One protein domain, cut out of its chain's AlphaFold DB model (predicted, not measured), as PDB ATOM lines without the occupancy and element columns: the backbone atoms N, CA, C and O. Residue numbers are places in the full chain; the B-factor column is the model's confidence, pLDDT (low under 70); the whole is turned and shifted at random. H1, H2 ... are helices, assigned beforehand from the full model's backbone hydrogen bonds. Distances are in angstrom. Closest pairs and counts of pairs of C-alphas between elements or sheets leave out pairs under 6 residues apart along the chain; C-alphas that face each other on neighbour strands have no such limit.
ATOM      1  N   ALA A 158     -15.882 -11.173  59.037       93.38
ATOM      2  CA  ALA A 158     -15.737 -12.272  58.089       93.38
ATOM      3  C   ALA A 158     -15.687 -11.771  56.639       93.38
ATOM      4  O   ALA A 158     -14.818 -12.209  55.882       93.38
ATOM      5  N   ALA A 159     -16.559 -10.827  56.261       94.75
ATOM      6  CA  ALA A 159     -16.544 -10.223  54.932       94.75
ATOM      7  C   ALA A 159     -15.236  -9.456  54.685       94.75
ATOM      8  O   ALA A 159     -14.573  -9.705  53.680       94.75
ATOM      9  N   SER A 160     -14.807  -8.608  55.628       95.69
ATOM     10  CA  SER A 160     -13.553  -7.851  55.498       95.69
ATOM     11  C   SER A 160     -12.320  -8.758  55.423       95.69
ATOM     12  O   SER A 160     -11.438  -8.523  54.599       95.69
ATOM     13  N   THR A 161     -12.265  -9.826  56.228       95.88
ATOM     14  CA  THR A 161     -11.154 -10.800  56.185       95.88
ATOM     15  C   THR A 161     -11.125 -11.539  54.848       95.88
ATOM     16  O   THR A 161     -10.077 -11.621  54.212       95.88
ATOM     17  N   THR A 162     -12.287 -12.005  54.379       96.88
ATOM     18  CA  THR A 162     -12.413 -12.696  53.086       96.88
ATOM     19  C   THR A 162     -11.988 -11.787  51.934       96.88
ATOM     20  O   THR A 162     -11.229 -12.199  51.058       96.88
ATOM     21  N   LEU A 163     -12.425 -10.527  51.947       97.62
ATOM     22  CA  LEU A 163     -12.058  -9.549  50.929       97.62
ATOM     23  C   LEU A 163     -10.548  -9.281  50.929       97.62
ATOM     24  O   LEU A 163      -9.934  -9.267  49.862       97.62
ATOM     25  N   ALA A 164      -9.940  -9.114  52.106       96.31
ATOM     26  CA  ALA A 164      -8.499  -8.923  52.235       96.31
ATOM     27  C   ALA A 164      -7.712 -10.118  51.665       96.31
ATOM     28  O   ALA A 164      -6.751  -9.923  50.915       96.31
ATOM     29  N   ASP A 165      -8.157 -11.346  51.945       95.81
ATOM     30  CA  ASP A 165      -7.572 -12.564  51.383       95.81
ATOM     31  C   ASP A 165      -7.707 -12.602  49.850       95.81
ATOM     32  O   ASP A 165      -6.719 -12.823  49.143       95.81
ATOM     33  N   VAL A 166      -8.897 -12.310  49.313       97.25
ATOM     34  CA  VAL A 166      -9.151 -12.259  47.864       97.25
ATOM     35  C   VAL A 166      -8.285 -11.200  47.176       97.25
ATOM     36  O   VAL A 166      -7.720 -11.469  46.111       97.25
ATOM     37  N   ILE A 167      -8.150 -10.009  47.766       95.56
ATOM     38  CA  ILE A 167      -7.301  -8.928  47.248       95.56
ATOM     39  C   ILE A 167      -5.832  -9.346  47.267       95.56
ATOM     40  O   ILE A 167      -5.130  -9.125  46.280       95.56
ATOM     41  N   SER A 168      -5.370  -9.984  48.344       95.06
ATOM     42  CA  SER A 168      -3.997 -10.483  48.452       95.06
ATOM     43  C   SER A 168      -3.678 -11.489  47.341       95.06
ATOM     44  O   SER A 168      -2.709 -11.306  46.599       95.06
ATOM     45  N   VAL A 169      -4.548 -12.487  47.139       96.00
ATOM     46  CA  VAL A 169      -4.406 -13.478  46.060       96.00
ATOM     47  C   VAL A 169      -4.465 -12.805  44.683       96.00
ATOM     48  O   VAL A 169      -3.648 -13.103  43.809       96.00
ATOM     49  N   ARG A 170      -5.386 -11.851  44.474       94.50
ATOM     50  CA  ARG A 170      -5.483 -11.079  43.222       94.50
ATOM     51  C   ARG A 170      -4.209 -10.306  42.919       94.50
ATOM     52  O   ARG A 170      -3.730 -10.374  41.789       94.50
ATOM     53  N   ASN A 171      -3.665  -9.603  43.902       92.19
ATOM     54  CA  ASN A 171      -2.460  -8.804  43.732       92.19
ATOM     55  C   ASN A 171      -1.242  -9.688  43.454       92.19
ATOM     56  O   ASN A 171      -0.512  -9.397  42.513       92.19
ATOM     57  N   MET A 172      -1.086 -10.805  44.173       95.12
ATOM     58  CA  MET A 172      -0.028 -11.787  43.911       95.12
ATOM     59  C   MET A 172      -0.043 -12.257  42.448       95.12
ATOM     60  O   MET A 172       0.961 -12.123  41.748       95.12
ATOM     61  N   PHE A 173      -1.185 -12.751  41.953       95.56
ATOM     62  CA  PHE A 173      -1.286 -13.237  40.572       95.56
ATOM     63  C   PHE A 173      -1.072 -12.134  39.535       95.56
ATOM     64  O   PHE A 173      -0.397 -12.359  38.535       95.56
ATOM     65  N   ARG A 174      -1.568 -10.919  39.786       91.56
ATOM     66  CA  ARG A 174      -1.309  -9.766  38.912       91.56
ATOM     67  C   ARG A 174       0.167  -9.420  38.823       91.56
ATOM     68  O   ARG A 174       0.649  -9.110  37.737       91.56
ATOM     69  N   THR A 175       0.880  -9.461  39.944       92.62
ATOM     70  CA  THR A 175       2.319  -9.206  39.970       92.62
ATOM     71  C   THR A 175       3.076 -10.298  39.216       92.62
ATOM     72  O   THR A 175       3.924  -9.967  38.392       92.62
ATOM     73  N   ILE A 176       2.734 -11.576  39.420       95.00
ATOM     74  CA  ILE A 176       3.324 -12.700  38.670       95.00
ATOM     75  C   ILE A 176       3.094 -12.519  37.162       95.00
ATOM     76  O   ILE A 176       4.050 -12.549  36.387       95.00
ATOM     77  N   GLU A 177       1.853 -12.257  36.744       93.62
ATOM     78  CA  GLU A 177       1.511 -12.016  35.339       93.62
ATOM     79  C   GLU A 177       2.269 -10.815  34.760       93.62
ATOM     80  O   GLU A 177       2.775 -10.889  33.641       93.62
ATOM     81  N   ALA A 178       2.383  -9.707  35.498       90.69
ATOM     82  CA  ALA A 178       3.117  -8.524  35.050       90.69
ATOM     83  C   ALA A 178       4.612  -8.817  34.840       90.69
ATOM     84  O   ALA A 178       5.168  -8.411  33.820       90.69
ATOM     85  N   VAL A 179       5.242  -9.559  35.757       93.56
ATOM     86  CA  VAL A 179       6.653  -9.966  35.652       93.56
ATOM     87  C   VAL A 179       6.876 -10.881  34.447       93.56
ATOM     88  O   VAL A 179       7.823 -10.668  33.690       93.56
ATOM     89  N   ILE A 180       6.000 -11.869  34.236       94.75
ATOM     90  CA  ILE A 180       6.079 -12.773  33.078       94.75
ATOM     91  C   ILE A 180       5.900 -11.990  31.774       94.75
ATOM     92  O   ILE A 180       6.682 -12.169  30.843       94.75
ATOM     93  N   ASN A 181       4.912 -11.094  31.707       92.25
ATOM     94  CA  ASN A 181       4.631 -10.306  30.507       92.25
ATOM     95  C   ASN A 181       5.771  -9.331  30.166       92.25
ATOM     96  O   ASN A 181       6.145  -9.226  29.002       92.25
ATOM     97  N   ASP A 182       6.350  -8.645  31.157       91.06
ATOM     98  CA  ASP A 182       7.521  -7.777  30.957       91.06
ATOM     99  C   ASP A 182       8.739  -8.572  30.461       91.06
ATOM    100  O   ASP A 182       9.411  -8.171  29.508       91.06
ATOM    101  N   ALA A 183       8.996  -9.738  31.058       92.44
ATOM    102  CA  ALA A 183      10.066 -10.628  30.625       92.44
ATOM    103  C   ALA A 183       9.844 -11.141  29.192       92.44
ATOM    104  O   ALA A 183      10.776 -11.127  28.389       92.44
ATOM    105  N   GLN A 184       8.615 -11.532  28.846       92.19
ATOM    106  CA  GLN A 184       8.269 -11.982  27.499       92.19
ATOM    107  C   GLN A 184       8.465 -10.861  26.469       92.19
ATOM    108  O   GLN A 184       9.126 -11.080  25.456       92.19
ATOM    109  N   ASN A 185       8.013  -9.638  26.768       91.00
ATOM    110  CA  ASN A 185       8.239  -8.475  25.904       91.00
ATOM    111  C   ASN A 185       9.736  -8.221  25.675       91.00
ATOM    112  O   ASN A 185      10.152  -7.948  24.551       91.00
ATOM    113  N   LYS A 186      10.576  -8.367  26.709       89.62
ATOM    114  CA  LYS A 186      12.035  -8.225  26.566       89.62
ATOM    115  C   LYS A 186      12.652  -9.279  25.647       89.62
ATOM    116  O   LYS A 186      13.586  -8.976  24.904       89.62
ATOM    117  N   VAL A 187      12.145 -10.511  25.688       90.81
ATOM    118  CA  VAL A 187      12.584 -11.581  24.783       90.81
ATOM    119  C   VAL A 187      12.144 -11.296  23.351       90.81
ATOM    120  O   VAL A 187      12.955 -11.450  22.437       90.81
ATOM    121  N   ASP A 188      10.898 -10.872  23.158       88.44
ATOM    122  CA  ASP A 188      10.312 -10.676  21.833       88.44
ATOM    123  C   ASP A 188      10.862  -9.427  21.126       88.44
ATOM    124  O   ASP A 188      11.134  -9.472  19.928       88.44
ATOM    125  N   GLU A 189      11.077  -8.327  21.856       88.50
ATOM    126  CA  GLU A 189      11.559  -7.060  21.287       88.50
ATOM    127  C   GLU A 189      13.090  -6.966  21.217       88.50
ATOM    128  O   GLU A 189      13.625  -6.401  20.261       88.50
ATOM    129  N   TYR A 190      13.809  -7.520  22.204       85.50
ATOM    130  CA  TYR A 190      15.264  -7.333  22.337       85.50
ATOM    131  C   TYR A 190      16.085  -8.625  22.255       85.50
ATOM    132  O   TYR A 190      17.313  -8.560  22.197       85.50
ATOM    133  N   GLY A 191      15.448  -9.800  22.234       87.06
ATOM    134  CA  GLY A 191      16.142 -11.078  22.058       87.06
ATOM    135  C   GLY A 191      17.002 -11.517  23.247       87.06
ATOM    136  O   GLY A 191      17.956 -12.269  23.050       87.06
ATOM    137  N   TYR A 192      16.700 -11.067  24.471       89.94
ATOM    138  CA  TYR A 192      17.478 -11.404  25.672       89.94
ATOM    139  C   TYR A 192      17.423 -12.905  25.997       89.94
ATOM    140  O   TYR A 192      16.388 -13.446  26.394       89.94
ATOM    141  N   THR A 193      18.550 -13.596  25.812       90.44
ATOM    142  CA  THR A 193      18.649 -15.055  25.977       90.44
ATOM    143  C   THR A 193      18.621 -15.487  27.441       90.44
ATOM    144  O   THR A 193      18.007 -16.494  27.762       90.44
ATOM    145  N   ASP A 194      19.211 -14.702  28.341       92.31
ATOM    146  CA  ASP A 194      19.201 -14.951  29.787       92.31
ATOM    147  C   ASP A 194      17.787 -14.842  30.387       92.31
ATOM    148  O   ASP A 194      17.391 -15.652  31.226       92.31
ATOM    149  N   VAL A 195      16.996 -13.874  29.915       93.81
ATOM    150  CA  VAL A 195      15.579 -13.722  30.280       93.81
ATOM    151  C   VAL A 195      14.763 -14.906  29.761       93.81
ATOM    152  O   VAL A 195      13.946 -15.457  30.501       93.81
ATOM    153  N   ARG A 196      15.021 -15.344  28.520       94.12
ATOM    154  CA  ARG A 196      14.386 -16.534  27.941       94.12
ATOM    155  C   ARG A 196      14.670 -17.783  28.778       94.12
ATOM    156  O   ARG A 196      13.731 -18.505  29.100       94.12
ATOM    157  N   ASP A 197      15.919 -18.014  29.172       95.25
ATOM    158  CA  ASP A 197      16.297 -19.181  29.978       95.25
ATOM    159  C   ASP A 197      15.598 -19.179  31.348       95.25
ATOM    160  O   ASP A 197      15.106 -20.214  31.802       95.25
ATOM    161  N   LYS A 198      15.470 -18.009  31.992       96.31
ATOM    162  CA  LYS A 198      14.711 -17.870  33.249       96.31
ATOM    163  C   LYS A 198      13.221 -18.168  33.067       96.31
ATOM    164  O   LYS A 198      12.647 -18.845  33.915       96.31
ATOM    165  N   LEU A 199      12.607 -17.714  31.973       96.31
ATOM    166  CA  LEU A 199      11.210 -18.038  31.651       96.31
ATOM    167  C   LEU A 199      11.005 -19.543  31.440       96.31
ATOM    168  O   LEU A 199      10.018 -20.091  31.932       96.31
ATOM    169  N   VAL A 200      11.948 -20.225  30.777       96.38
ATOM    170  CA  VAL A 200      11.921 -21.691  30.644       96.38
ATOM    171  C   VAL A 200      11.996 -22.362  32.014       96.38
ATOM    172  O   VAL A 200      11.153 -23.196  32.317       96.38
ATOM    173  N   ILE A 201      12.931 -21.949  32.878       96.06
ATOM    174  CA  ILE A 201      13.040 -22.482  34.247       96.06
ATOM    175  C   ILE A 201      11.729 -22.296  35.017       96.06
ATOM    176  O   ILE A 201      11.290 -23.223  35.694       96.06
ATOM    177  N   ILE A 202      11.111 -21.114  34.933       97.06
ATOM    178  CA  ILE A 202       9.849 -20.827  35.626       97.06
ATOM    179  C   ILE A 202       8.754 -21.785  35.170       97.06
ATOM    180  O   ILE A 202       8.108 -22.409  36.011       97.06
ATOM    181  N   ARG A 203       8.579 -21.930  33.852       96.62
ATOM    182  CA  ARG A 203       7.580 -22.828  33.274       96.62
ATOM    183  C   ARG A 203       7.831 -24.277  33.686       96.62
ATOM    184  O   ARG A 203       6.919 -24.917  34.191       96.62
ATOM    185  N   ASP A 204       9.054 -24.770  33.526       96.44
ATOM    186  CA  ASP A 204       9.378 -26.177  33.771       96.44
ATOM    187  C   ASP A 204       9.167 -26.556  35.252       96.44
ATOM    188  O   ASP A 204       8.613 -27.615  35.552       96.44
ATOM    189  N   TYR A 205       9.546 -25.682  36.195       96.38
ATOM    190  CA  TYR A 205       9.272 -25.910  37.620       96.38
ATOM    191  C   TYR A 205       7.779 -25.839  37.934       96.38
ATOM    192  O   TYR A 205       7.279 -26.712  38.645       96.38
ATOM    193  N   ALA A 206       7.079 -24.835  37.399       95.62
ATOM    194  CA  ALA A 206       5.652 -24.664  37.625       95.62
ATOM    195  C   ALA A 206       4.845 -25.864  37.111       95.62
ATOM    196  O   ALA A 206       3.998 -26.376  37.836       95.62
ATOM    197  N   GLU A 207       5.165 -26.369  35.919       95.25
ATOM    198  CA  GLU A 207       4.551 -27.574  35.353       95.25
ATOM    199  C   GLU A 207       4.884 -28.823  36.177       95.25
ATOM    200  O   GLU A 207       4.000 -29.614  36.478       95.25
ATOM    201  N   SER A 208       6.143 -28.999  36.597       94.88
ATOM    202  CA  SER A 208       6.555 -30.199  37.346       94.88
ATOM    203  C   SER A 208       5.927 -30.328  38.739       94.88
ATOM    204  O   SER A 208       5.883 -31.427  39.291       94.88
ATOM    205  N   LYS A 209       5.490 -29.205  39.318       92.56
ATOM    206  CA  LYS A 209       4.952 -29.105  40.680       92.56
ATOM    207  C   LYS A 209       3.484 -28.673  40.720       92.56
ATOM    208  O   LYS A 209       2.974 -28.383  41.799       92.56
ATOM    209  N   ASP A 210       2.827 -28.585  39.565       92.38
ATOM    210  CA  ASP A 210       1.452 -28.098  39.439       92.38
ATOM    211  C   ASP A 210       1.228 -26.711  40.092       92.38
ATOM    212  O   ASP A 210       0.180 -26.441  40.683       92.38
ATOM    213  N   ILE A 211       2.217 -25.810  40.003       95.12
ATOM    214  CA  ILE A 211       2.115 -24.442  40.530       95.12
ATOM    215  C   ILE A 211       1.372 -23.578  39.500       95.12
ATOM    216  O   ILE A 211       1.896 -23.339  38.407       95.12
ATOM    217  N   PRO A 212       0.180 -23.049  39.818       94.44
ATOM    218  CA  PRO A 212      -0.536 -22.181  38.898       94.44
ATOM    219  C   PRO A 212       0.177 -20.825  38.803       94.44
ATOM    220  O   PRO A 212       0.334 -20.136  39.803       94.44
ATOM    221  N   LEU A 213       0.595 -20.413  37.603       94.44
ATOM    222  CA  LEU A 213       1.154 -19.067  37.362       94.44
ATOM    223  C   LEU A 213       0.076 -18.026  37.028       94.44
ATOM    224  O   LEU A 213       0.340 -16.826  37.038       94.44
ATOM    225  N   THR A 214      -1.141 -18.487  36.757       93.38
ATOM    226  CA  THR A 214      -2.341 -17.678  36.553       93.38
ATOM    227  C   THR A 214      -3.416 -18.124  37.533       93.38
ATOM    228  O   THR A 214      -3.437 -19.270  37.982       93.38
ATOM    229  N   PHE A 215      -4.326 -17.218  37.878       94.62
ATOM    230  CA  PHE A 215      -5.419 -17.552  38.781       94.62
ATOM    231  C   PHE A 215      -6.397 -18.532  38.110       94.62
ATOM    232  O   PHE A 215      -7.068 -18.176  37.141       94.62
ATOM    233  N   MET A 216      -6.510 -19.751  38.645       94.69
ATOM    234  CA  MET A 216      -7.333 -20.821  38.061       94.69
ATOM    235  C   MET A 216      -8.813 -20.744  38.455       94.69
ATOM    236  O   MET A 216      -9.611 -21.523  37.945       94.69
ATOM    237  N   GLY A 217      -9.186 -19.822  39.347       94.62
ATOM    238  CA  GLY A 217     -10.528 -19.746  39.924       94.62
ATOM    239  C   GLY A 217     -10.596 -20.287  41.351       94.62
ATOM    240  O   GLY A 217      -9.601 -20.786  41.888       94.62
ATOM    241  N   ASP A 256      -9.309 -28.009  43.232       91.50
ATOM    242  CA  ASP A 256      -9.106 -27.169  44.414       91.50
ATOM    243  C   ASP A 256      -7.650 -26.705  44.543       91.50
ATOM    244  O   ASP A 256      -6.776 -27.440  45.001       91.50
ATOM    245  N   PHE A 257      -7.403 -25.460  44.133       92.81
ATOM    246  CA  PHE A 257      -6.096 -24.803  44.220       92.81
ATOM    247  C   PHE A 257      -5.941 -23.932  45.473       92.81
ATOM    248  O   PHE A 257      -4.910 -23.287  45.646       92.81
ATOM    249  N   THR A 258      -6.933 -23.892  46.362       93.44
ATOM    250  CA  THR A 258      -6.988 -22.905  47.452       93.44
ATOM    251  C   THR A 258      -5.832 -23.059  48.436       93.44
ATOM    252  O   THR A 258      -5.173 -22.077  48.771       93.44
ATOM    253  N   ALA A 259      -5.493 -24.299  48.800       94.19
ATOM    254  CA  ALA A 259      -4.322 -24.594  49.621       94.19
ATOM    255  C   ALA A 259      -3.003 -24.197  48.932       94.19
ATOM    256  O   ALA A 259      -2.071 -23.749  49.603       94.19
ATOM    257  N   MET A 260      -2.919 -24.337  47.604       95.56
ATOM    258  CA  MET A 260      -1.752 -23.897  46.838       95.56
ATOM    259  C   MET A 260      -1.656 -22.369  46.828       95.56
ATOM    260  O   MET A 260      -0.579 -21.836  47.074       95.56
ATOM    261  N   TYR A 261      -2.769 -21.650  46.652       96.38
ATOM    262  CA  TYR A 261      -2.790 -20.186  46.729       96.38
ATOM    263  C   TYR A 261      -2.300 -19.673  48.084       96.38
ATOM    264  O   TYR A 261      -1.530 -18.716  48.121       96.38
ATOM    265  N   THR A 262      -2.687 -20.322  49.188       95.19
ATOM    266  CA  THR A 262      -2.187 -19.967  50.525       95.19
ATOM    267  C   THR A 262      -0.671 -20.128  50.613       95.19
ATOM    268  O   THR A 262       0.014 -19.188  51.003       95.19
ATOM    269  N   ARG A 263      -0.123 -21.275  50.184       96.50
ATOM    270  CA  ARG A 263       1.334 -21.507  50.201       96.50
ATOM    271  C   ARG A 263       2.080 -20.525  49.305       96.50
ATOM    272  O   ARG A 263       3.114 -19.995  49.699       96.50
ATOM    273  N   MET A 264       1.549 -20.272  48.110       96.75
ATOM    274  CA  MET A 264       2.102 -19.291  47.180       96.75
ATOM    275  C   MET A 264       2.133 -17.899  47.791       96.75
ATOM    276  O   MET A 264       3.139 -17.220  47.634       96.75
ATOM    277  N   ARG A 265       1.084 -17.485  48.510       94.88
ATOM    278  CA  ARG A 265       1.037 -16.183  49.182       94.88
ATOM    279  C   ARG A 265       2.131 -16.049  50.235       94.88
ATOM    280  O   ARG A 265       2.796 -15.017  50.273       94.88
ATOM    281  N   ASP A 266       2.338 -17.084  51.043       93.75
ATOM    282  CA  ASP A 266       3.372 -17.080  52.080       93.75
ATOM    283  C   ASP A 266       4.769 -16.954  51.448       93.75
ATOM    284  O   ASP A 266       5.551 -16.081  51.815       93.75
ATOM    285  N   VAL A 267       5.056 -17.754  50.414       94.88
ATOM    286  CA  VAL A 267       6.330 -17.680  49.673       94.88
ATOM    287  C   VAL A 267       6.489 -16.339  48.955       94.88
ATOM    288  O   VAL A 267       7.569 -15.755  48.964       94.88
ATOM    289  N   PHE A 268       5.424 -15.833  48.334       94.12
ATOM    290  CA  PHE A 268       5.421 -14.548  47.641       94.12
ATOM    291  C   PHE A 268       5.746 -13.400  48.598       94.12
ATOM    292  O   PHE A 268       6.527 -12.521  48.235       94.12
ATOM    293  N   SER A 269       5.181 -13.420  49.809       91.00
ATOM    294  CA  SER A 269       5.467 -12.429  50.846       91.00
ATOM    295  C   SER A 269       6.941 -12.451  51.245       91.00
ATOM    296  O   SER A 269       7.568 -11.396  51.265       91.00
ATOM    297  N   ASP A 270       7.509 -13.635  51.482       90.50
ATOM    298  CA  ASP A 270       8.918 -13.781  51.875       90.50
ATOM    299  C   ASP A 270       9.881 -13.334  50.767       90.50
ATOM    300  O   ASP A 270      10.878 -12.661  51.013       90.50
ATOM    301  N   VAL A 271       9.588 -13.695  49.515       88.88
ATOM    302  CA  VAL A 271      10.425 -13.335  48.358       88.88
ATOM    303  C   VAL A 271      10.323 -11.843  48.027       88.88
ATOM    304  O   VAL A 271      11.265 -11.267  47.479       88.88
ATOM    305  N   SER A 272       9.196 -11.213  48.361       83.69
ATOM    306  CA  SER A 272       8.953  -9.783  48.143       83.69
ATOM    307  C   SER A 272       9.294  -8.928  49.373       83.69
ATOM    308  O   SER A 272       9.026  -7.724  49.383       83.69
ATOM    309  N   GLU A 273       9.873  -9.511  50.427       75.31
ATOM    310  CA  GLU A 273      10.202  -8.777  51.646       75.31
ATOM    311  C   GLU A 273      11.315  -7.749  51.360       75.31
ATOM    312  O   GLU A 273      12.481  -8.078  51.148       75.31
ATOM    313  N   GLY A 274      10.934  -6.467  51.296       62.22
ATOM    314  CA  GLY A 274      11.842  -5.341  51.043       62.22
ATOM    315  C   GLY A 274      12.012  -4.920  49.574       62.22
ATOM    316  O   GLY A 274      12.684  -3.916  49.327       62.22
ATOM    317  N   ALA A 275      11.399  -5.611  48.601       71.12
ATOM    318  CA  ALA A 275      11.441  -5.231  47.183       71.12
ATOM    319  C   ALA A 275      10.230  -5.749  46.381       71.12
ATOM    320  O   ALA A 275       9.599  -6.736  46.739       71.12
ATOM    321  N   TYR A 276       9.925  -5.112  45.245       80.19
ATOM    322  CA  TYR A 276       8.934  -5.641  44.299       80.19
ATOM    323  C   TYR A 276       9.417  -6.962  43.684       80.19
ATOM    324  O   TYR A 276      10.582  -7.065  43.289       80.19
ATOM    325  N   LEU A 277       8.515  -7.944  43.541       88.69
ATOM    326  CA  LEU A 277       8.810  -9.198  42.844       88.69
ATOM    327  C   LEU A 277       9.331  -8.900  41.427       88.69
ATOM    328  O   LEU A 277       8.660  -8.249  40.626       88.69
ATOM    329  N   ASN A 278      10.522  -9.402  41.120       91.06
ATOM    330  CA  ASN A 278      11.130  -9.360  39.793       91.06
ATOM    331  C   ASN A 278      11.302 -10.788  39.243       91.06
ATOM    332  O   ASN A 278      10.925 -11.766  39.891       91.06
ATOM    333  N   LEU A 279      11.879 -10.927  38.046       93.88
ATOM    334  CA  LEU A 279      12.029 -12.233  37.398       93.88
ATOM    335  C   LEU A 279      12.885 -13.222  38.213       93.88
ATOM    336  O   LEU A 279      12.562 -14.404  38.262       93.88
ATOM    337  N   ASP A 280      13.942 -12.752  38.881       93.25
ATOM    338  CA  ASP A 280      14.777 -13.598  39.746       93.25
ATOM    339  C   ASP A 280      14.040 -14.033  41.015       93.25
ATOM    340  O   ASP A 280      14.128 -15.194  41.412       93.25
ATOM    341  N   GLY A 281      13.251 -13.132  41.603       93.56
ATOM    342  CA  GLY A 281      12.333 -13.460  42.687       93.56
ATOM    343  C   GLY A 281      11.317 -14.518  42.259       93.56
ATOM    344  O   GLY A 281      11.113 -15.495  42.971       93.56
ATOM    345  N   LEU A 282      10.748 -14.410  41.054       95.06
ATOM    346  CA  LEU A 282       9.814 -15.415  40.542       95.06
ATOM    347  C   LEU A 282      10.488 -16.783  40.327       95.06
ATOM    348  O   LEU A 282       9.899 -17.810  40.663       95.06
ATOM    349  N   VAL A 283      11.742 -16.817  39.855       95.81
ATOM    350  CA  VAL A 283      12.548 -18.054  39.804       95.81
ATOM    351  C   VAL A 283      12.763 -18.635  41.207       95.81
ATOM    352  O   VAL A 283      12.678 -19.851  41.381       95.81
ATOM    353  N   ALA A 284      13.061 -17.797  42.204       94.50
ATOM    354  CA  ALA A 284      13.238 -18.239  43.587       94.50
ATOM    355  C   ALA A 284      11.934 -18.802  44.170       94.50
ATOM    356  O   ALA A 284      11.956 -19.868  44.781       94.50
ATOM    357  N   MET A 285      10.806 -18.141  43.901       95.25
ATOM    358  CA  MET A 285       9.473 -18.556  44.330       95.25
ATOM    359  C   MET A 285       9.128 -19.959  43.818       95.25
ATOM    360  O   MET A 285       8.870 -20.841  44.629       95.25
ATOM    361  N   VAL A 286       9.189 -20.222  42.505       95.81
ATOM    362  CA  VAL A 286       8.829 -21.553  41.954       95.81
ATOM    363  C   VAL A 286       9.780 -22.679  42.391       95.81
ATOM    364  O   VAL A 286       9.426 -23.859  42.358       95.81
ATOM    365  N   LYS A 287      11.001 -22.329  42.816       95.19
ATOM    366  CA  LYS A 287      11.991 -23.269  43.363       95.19
ATOM    367  C   LYS A 287      11.850 -23.491  44.868       95.19
ATOM    368  O   LYS A 287      12.480 -24.421  45.381       95.19
ATOM    369  N   ASP A 288      11.057 -22.679  45.569       95.62
ATOM    370  CA  ASP A 288      10.821 -22.842  47.001       95.62
ATOM    371  C   ASP A 288      10.260 -24.248  47.274       95.62
ATOM    372  O   ASP A 288       9.502 -24.818  46.488       95.62
TER     373      ASP A 288
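What this domain is: This is residues 158 to 217 and 256 to 288 of the 291 residues of an uncharacterized protein of Salmonella enterica (UniProt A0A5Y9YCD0). One long helix, H1, makes the length of the domain, and three shorter helices pack along one side of it; H2 folds back from its far end as the second leg of an uneven helical hairpin, H3 crosses its earlier half, and H4 packs between H2 and H3. Residues 158 to 164, the first part of H1, stick out beyond the rest. The printed part has 93 residues with four named helices, in the order H1, H2, H3, H4, and no named strand; the class is all helix. The whole is compact, with a radius of gyration of the C-alphas of 13.9 A, and has an elongated outline of 48 by 26 by 23 A.

How they stand to each other: H1, residues 158 to 190, and H4, residues 279 to 287, are the hubs, each touching three helices. H1 touches H2, residues 193 to 208, at a steep tilt of 42 degrees, opposite ways, as a helical hairpin. They touch with residues 180 to 187 of H1 and 193 to 199 of H2 alone, and their closest C-alphas, those of Val 187 and Arg 196, are 6.1 A apart. With residues 168 to 172 alone, H1 touches H3, residues 258 to 271, at a steep tilt of 65 degrees, the same way; the closest C-alphas are those of Val 169 and Arg 265, at 6.8 A. With residues 176 to 183 alone, H1 touches H4 at a steep tilt of 61 degrees, opposite ways; the closest C-alphas, of Val 179 and Leu 279, are 6.1 A apart. H2 and H4 touch at a shallow tilt of 25 degrees, the same way, with the C-alphas of Ile 202 and Val 283 closest at 5.7 A. H3 and H4 touch at a steep tilt of 49 degrees, opposite ways, with the C-alphas of Val 271 and Gly 281 closest at 6.0 A. The packing of the helices is mostly crossed, and H2 and H3 are apart. In H1, H2, H3 and H4 every O i to N i+4 pair is within hydrogen-bond range.

Where its parts are: H1 begins at C-alpha 158, (-15.737, -12.272, 58.089), and ends at C-alpha 190, (15.264, -7.333, 22.337), 47.6 A away. H2 measures 22.5 A from C-alpha 193 to C-alpha 208, H3 19.9 A from C-alpha 258 to C-alpha 271. H4 measures 12.5 A and ends at C-alpha 287, (11.991, -23.269, 43.363).

The domain as a whole: The two C-alphas farthest apart, those of Ala 158 and Gly 191, are 48.1 A apart. Residues 218 to 255 are not printed, and C-alphas 217 and 256 are 8.8 A apart across this cut, which falls in the link from H2 to H3. The link from H1 to H2 is tight, with 2 residues, and that from H3 to H4 is short, with 7. The mean pLDDT of the printed part is 92.8; residue 274 alone is under 70.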